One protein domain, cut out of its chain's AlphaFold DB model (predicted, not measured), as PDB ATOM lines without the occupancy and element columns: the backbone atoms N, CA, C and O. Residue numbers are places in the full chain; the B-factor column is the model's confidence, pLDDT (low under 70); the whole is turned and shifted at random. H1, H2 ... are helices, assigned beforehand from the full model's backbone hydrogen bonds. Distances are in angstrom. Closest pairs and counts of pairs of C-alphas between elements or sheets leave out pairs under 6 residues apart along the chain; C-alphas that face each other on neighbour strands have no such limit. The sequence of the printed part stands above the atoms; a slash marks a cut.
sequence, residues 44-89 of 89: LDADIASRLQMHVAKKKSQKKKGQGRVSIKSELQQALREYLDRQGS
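This is residues 44 to 89 of the 89 residues of an uncharacterized protein of Deinococcus peraridilitoris (strain DSM 19664 / LMG 22246 / CIP 109416 / KR-200) (UniProt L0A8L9). Two helices make a loose T: H1 is the crossbar, and H2 begins beside the middle of H1 and sticks out from it. The link between them runs past the end of H1 as an open loop and folds back, with residues 62 to 68 standing free. The printed part has 46 residues with two named helices, H1 then H2, and no named strand; the class is all helix. It is loose, with a radius of gyration of the C-alphas of 12.3 A, and flat, spanning 35 by 28 by 13 A.

H1, residues 46 to 61, touches H2, residues 72 to 87, with 4 pairs of C-alphas within 8 A. The closest C-alphas, of Val 56 and Ile 72, are 6.4 A apart. H1 touches with residues 52 to 56 alone, H2 with residues 72 to 75 alone. Their lines are only just about perpendicular, at 73 degrees. In H1 and H2 every O i to N i+4 pair is within hydrogen-bond range.

H1 begins at C-alpha 46 (137.497, 90.129, 136.871) and is 22.7 A long. H2 is 22.4 A long and ends at C-alpha 87 (126.606, 95.687, 114.347).

The C-alphas farthest apart, of Lys 65 and Ser 89, are 35.7 A apart. The printed part has no cut. The ten-residue link is short. Residues 88 to 89 have pLDDT under 70.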
ATOM      1  N   LEU A  44     130.856  90.028 134.492       92.06
ATOM      2  CA  LEU A  44     132.060  90.382 133.755       92.06
ATOM      3  C   LEU A  44     133.227  89.611 134.350       92.06
ATOM      4  O   LEU A  44     133.292  89.441 135.570       92.06
ATOM      5  N   ASP A  45     134.171  89.224 133.498       96.69
ATOM      6  CA  ASP A  45     135.458  88.719 133.960       96.69
ATOM      7  C   ASP A  45     136.133  89.755 134.863       96.69
ATOM      8  O   ASP A  45     136.017  90.969 134.643       96.69
ATOM      9  N   ALA A  46     136.862  89.274 135.871       95.75
ATOM     10  CA  ALA A  46     137.497  90.129 136.871       95.75
ATOM     11  C   ALA A  46     138.387  91.205 136.224       95.75
ATOM     12  O   ALA A  46     138.276  92.386 136.558       95.75
ATOM     13  N   ASP A  47     139.179  90.826 135.220       97.12
ATOM     14  CA  ASP A  47     140.060  91.744 134.497       97.12
ATOM     15  C   ASP A  47     139.286  92.841 133.754       97.12
ATOM     16  O   ASP A  47     139.682  94.012 133.756       97.12
ATOM     17  N   ILE A  48     138.159  92.484 133.132       95.38
ATOM     18  CA  ILE A  48     137.295  93.430 132.418       95.38
ATOM     19  C   ILE A  48     136.644  94.386 133.421       95.38
ATOM     20  O   ILE A  48     136.639  95.602 133.200       95.38
ATOM     21  N   ALA A  49     136.159  93.865 134.549       94.56
ATOM     22  CA  ALA A  49     135.583  94.667 135.619       94.56
ATOM     23  C   ALA A  49     136.602  95.676 136.182       94.56
ATOM     24  O   ALA A  49     136.283  96.862 136.300       94.56
ATOM     25  N   SER A  50     137.841  95.254 136.452       96.88
ATOM     26  CA  SER A  50     138.914  96.140 136.924       96.88
ATOM     27  C   SER A  50     139.260  97.226 135.905       96.88
ATOM     28  O   SER A  50     139.370  98.402 136.262       96.88
ATOM     29  N   ARG A  51     139.372  96.876 134.617       96.62
ATOM     30  CA  ARG A  51     139.621  97.855 133.544       96.62
ATOM     31  C   ARG A  51     138.492  98.876 133.432       96.62
ATOM     32  O   ARG A  51     138.766 100.073 133.323       96.62
ATOM     33  N   LEU A  52     137.237  98.432 133.519       95.38
ATOM     34  CA  LEU A  52     136.069  99.311 133.497       95.38
ATOM     35  C   LEU A  52     136.053 100.261 134.701       95.38
ATOM     36  O   LEU A  52     135.810 101.458 134.544       95.38
ATOM     37  N   GLN A  53     136.370  99.765 135.898       96.00
ATOM     38  CA  GLN A  53     136.472 100.592 137.102       96.00
ATOM     39  C   GLN A  53     137.558 101.665 136.973       96.00
ATOM     40  O   GLN A  53     137.290 102.838 137.248       96.00
ATOM     41  N   MET A  54     138.755 101.299 136.499       97.38
ATOM     42  CA  MET A  54     139.838 102.256 136.249       97.38
ATOM     43  C   MET A  54     139.442 103.303 135.204       97.38
ATOM     44  O   MET A  54     139.688 104.495 135.392       97.38
ATOM     45  N   HIS A  55     138.779 102.881 134.123       96.25
ATOM     46  CA  HIS A  55     138.287 103.786 133.086       96.25
ATOM     47  C   HIS A  55     137.288 104.808 133.646       96.25
ATOM     48  O   HIS A  55     137.442 106.015 133.447       96.25
ATOM     49  N   VAL A  56     136.300 104.337 134.413       96.56
ATOM     50  CA  VAL A  56     135.301 105.184 135.081       96.56
ATOM     51  C   VAL A  56     135.973 106.153 136.054       96.56
ATOM     52  O   VAL A  56     135.604 107.327 136.091       96.56
ATOM     53  N   ALA A  57     136.958 105.699 136.835       96.44
ATOM     54  CA  ALA A  57     137.697 106.548 137.767       96.44
ATOM     55  C   ALA A  57     138.455 107.669 137.039       96.44
ATOM     56  O   ALA A  57     138.347 108.834 137.425       96.44
ATOM     57  N   LYS A  58     139.133 107.340 135.933       97.00
ATOM     58  CA  LYS A  58     139.833 108.313 135.085       97.00
ATOM     59  C   LYS A  58     138.876 109.331 134.456       97.00
ATOM     60  O   LYS A  58     139.138 110.527 134.506       97.00
ATOM     61  N   LYS A  59     137.737 108.895 133.904       95.56
ATOM     62  CA  LYS A  59     136.728 109.826 133.366       95.56
ATOM     63  C   LYS A  59     136.135 110.719 134.456       95.56
ATOM     64  O   LYS A  59     135.923 111.905 134.228       95.56
ATOM     65  N   LYS A  60     135.889 110.173 135.651       94.88
ATOM     66  CA  LYS A  60     135.397 110.946 136.800       94.88
ATOM     67  C   LYS A  60     136.380 112.028 137.235       94.88
ATOM     68  O   LYS A  60     135.928 113.132 137.517       94.88
ATOM     69  N   SER A  61     137.683 111.745 137.277       94.38
ATOM     70  CA  SER A  61     138.684 112.744 137.679       94.38
ATOM     71  C   SER A  61     138.828 113.880 136.661       94.38
ATOM     72  O   SER A  61     139.153 115.002 137.031       94.38
ATOM     73  N   GLN A  62     138.544 113.605 135.388       94.12
ATOM     74  CA  GLN A  62     138.575 114.586 134.298       94.12
ATOM     75  C   GLN A  62     137.246 115.332 134.115       94.12
ATOM     76  O   GLN A  62     137.141 116.231 133.276       94.12
ATOM     77  N   LYS A  63     136.214 114.957 134.876       92.94
ATOM     78  CA  LYS A  63     134.866 115.487 134.715       92.94
ATOM     79  C   LYS A  63     134.799 116.954 135.147       92.94
ATOM     80  O   LYS A  63     135.125 117.300 136.282       92.94
ATOM     81  N   LYS A  64     134.273 117.814 134.272       92.69
ATOM     82  CA  LYS A  64     134.018 119.232 134.571       92.69
ATOM     83  C   LYS A  64     132.653 119.442 135.237       92.69
ATOM     84  O   LYS A  64     131.722 118.645 135.081       92.69
ATOM     85  N   LYS A  65     132.514 120.553 135.967       87.31
ATOM     86  CA  LYS A  65     131.233 120.979 136.553       87.31
ATOM     87  C   LYS A  65     130.207 121.193 135.429       87.31
ATOM     88  O   LYS A  65     130.516 121.848 134.441       87.31
ATOM     89  N   GLY A  66     129.019 120.601 135.565       89.56
ATOM     90  CA  GLY A  66     127.954 120.639 134.550       89.56
ATOM     91  C   GLY A  66     127.894 119.431 133.606       89.56
ATOM     92  O   GLY A  66     126.889 119.250 132.930       89.56
ATOM     93  N   GLN A  67     128.907 118.555 133.584       86.75
ATOM     94  CA  GLN A  67     128.829 117.316 132.801       86.75
ATOM     95  C   GLN A  67     127.909 116.267 133.455       86.75
ATOM     96  O   GLN A  67     127.744 116.229 134.682       86.75
ATOM     97  N   GLY A  68     127.355 115.367 132.633       87.69
ATOM     98  CA  GLY A  68     126.509 114.246 133.060       87.69
ATOM     99  C   GLY A  68     127.192 113.299 134.057       87.69
ATOM    100  O   GLY A  68     128.413 113.310 134.241       87.69
ATOM    101  N   ARG A  69     126.412 112.503 134.795       89.75
ATOM    102  CA  ARG A  69     126.953 111.558 135.787       89.75
ATOM    103  C   ARG A  69     127.778 110.473 135.088       89.75
ATOM    104  O   ARG A  69     127.259 109.767 134.238       89.75
ATOM    105  N   VAL A  70     129.030 110.308 135.513       94.12
ATOM    106  CA  VAL A  70     129.897 109.206 135.076       94.12
ATOM    107  C   VAL A  70     129.781 108.076 136.098       94.12
ATOM    108  O   VAL A  70     129.990 108.281 137.298       94.12
ATOM    109  N   SER A  71     129.402 106.886 135.649       94.38
ATOM    110  CA  SER A  71     129.195 105.692 136.470       94.38
ATOM    111  C   SER A  71     129.447 104.430 135.648       94.38
ATOM    112  O   SER A  71     129.405 104.482 134.426       94.38
ATOM    113  N   ILE A  72     129.649 103.289 136.311       93.56
ATOM    114  CA  ILE A  72     129.792 101.998 135.621       93.56
ATOM    115  C   ILE A  72     128.566 101.726 134.737       93.56
ATOM    116  O   ILE A  72     128.727 101.395 133.570       93.56
ATOM    117  N   LYS A  73     127.349 101.954 135.259       91.62
ATOM    118  CA  LYS A  73     126.096 101.778 134.504       91.62
ATOM    119  C   LYS A  73     126.068 102.637 133.236       91.62
ATOM    120  O   LYS A  73     125.801 102.113 132.164       91.62
ATOM    121  N   SER A  74     126.350 103.936 133.354       92.44
ATOM    122  CA  SER A  74     126.279 104.859 132.212       92.44
ATOM    123  C   SER A  74     127.322 104.539 131.139       92.44
ATOM    124  O   SER A  74     127.009 104.593 129.957       92.44
ATOM    125  N   GLU A  75     128.539 104.175 131.546       93.81
ATOM    126  CA  GLU A  75     129.611 103.794 130.620       93.81
ATOM    127  C   GLU A  75     129.318 102.456 129.929       93.81
ATOM    128  O   GLU A  75     129.503 102.335 128.722       93.81
ATOM    129  N   LEU A  76     128.787 101.470 130.662       92.31
ATOM    130  CA  LEU A  76     128.386 100.184 130.089       92.31
ATOM    131  C   LEU A  76     127.239 100.352 129.083       92.31
ATOM    132  O   LEU A  76     127.283  99.784 127.998       92.31
ATOM    133  N   GLN A  77     126.230 101.162 129.416       91.00
ATOM    134  CA  GLN A  77     125.123 101.467 128.504       91.00
ATOM    135  C   GLN A  77     125.602 102.176 127.235       91.00
ATOM    136  O   GLN A  77     125.132 101.850 126.147       91.00
ATOM    137  N   GLN A  78     126.542 103.118 127.362       92.00
ATOM    138  CA  GLN A  78     127.141 103.779 126.208       92.00
ATOM    139  C   GLN A  78     127.901 102.779 125.326       92.00
ATOM    140  O   GLN A  78     127.668 102.746 124.124       92.00
ATOM    141  N   ALA A  79     128.744 101.927 125.914       91.81
ATOM    142  CA  ALA A  79     129.503 100.924 125.166       91.81
ATOM    143  C   ALA A  79     128.595  99.921 124.435       91.81
ATOM    144  O   ALA A  79     128.862  99.569 123.288       91.81
ATOM    145  N   LEU A  80     127.500  99.490 125.070       91.06
ATOM    146  CA  LEU A  80     126.508  98.618 124.439       91.06
ATOM    147  C   LEU A  80     125.804  99.306 123.272       91.06
ATOM    148  O   LEU A  80     125.621  98.683 122.232       91.06
ATOM    149  N   ARG A  81     125.446 100.588 123.418       91.94
ATOM    150  CA  ARG A  81     124.869 101.369 122.319       91.94
ATOM    151  C   ARG A  81     125.841 101.458 121.146       91.94
ATOM    152  O   ARG A  81     125.473 101.092 120.044       91.94
ATOM    153  N   GLU A  82     127.093 101.829 121.405       94.31
ATOM    154  CA  GLU A  82     128.127 101.906 120.366       94.31
ATOM    155  C   GLU A  82     128.382 100.554 119.684       94.31
ATOM    156  O   GLU A  82     128.673 100.510 118.492       94.31
ATOM    157  N   TYR A  83     128.289  99.443 120.420       93.00
ATOM    158  CA  TYR A  83     128.395  98.106 119.843       93.00
ATOM    159  C   TYR A  83     127.210  97.793 118.924       93.00
ATOM    160  O   TYR A  83     127.419  97.348 117.798       93.00
ATOM    161  N   LEU A  84     125.983  98.054 119.381       91.88
ATOM    162  CA  LEU A  84     124.775  97.851 118.581       91.88
ATOM    163  C   LEU A  84     124.776  98.727 117.327       91.88
ATOM    164  O   LEU A  84     124.469  98.223 116.254       91.88
ATOM    165  N   ASP A  85     125.210  99.983 117.430       93.25
ATOM    166  CA  ASP A  85     125.313 100.897 116.286       93.25
ATOM    167  C   ASP A  85     126.309 100.381 115.228       93.25
ATOM    168  O   ASP A  85     126.099 100.565 114.032       93.25
ATOM    169  N   ARG A  86     127.385  99.695 115.647       93.38
ATOM    170  CA  ARG A  86     128.369  99.086 114.730       93.38
ATOM    171  C   ARG A  86     127.889  97.786 114.091       93.38
ATOM    172  O   ARG A  86     128.338  97.467 112.997       93.38
ATOM    173  N   GLN A  87     127.073  97.005 114.798       90.44
ATOM    174  CA  GLN A  87     126.606  95.687 114.347       90.44
ATOM    175  C   GLN A  87     125.246  95.738 113.640       90.44
ATOM    176  O   GLN A  87     124.882  94.792 112.955       90.44
ATOM    177  N   GLY A  88     124.484  96.814 113.837       66.25
ATOM    178  CA  GLY A  88     123.157  97.027 113.259       66.25
ATOM    179  C   GLY A  88     123.153  97.766 111.919       66.25
ATOM    180  O   GLY A  88     122.103  98.291 111.555       66.25
ATOM    181  N   SER A  89     124.298  97.849 111.225       50.56
ATOM    182  CA  SER A  89     124.383  98.271 109.814       50.56
ATOM    183  C   SER A  89     124.236  97.081 108.877       50.56
ATOM    184  O   SER A  89     124.924  96.066 109.127       50.56
TER     185      SER A  89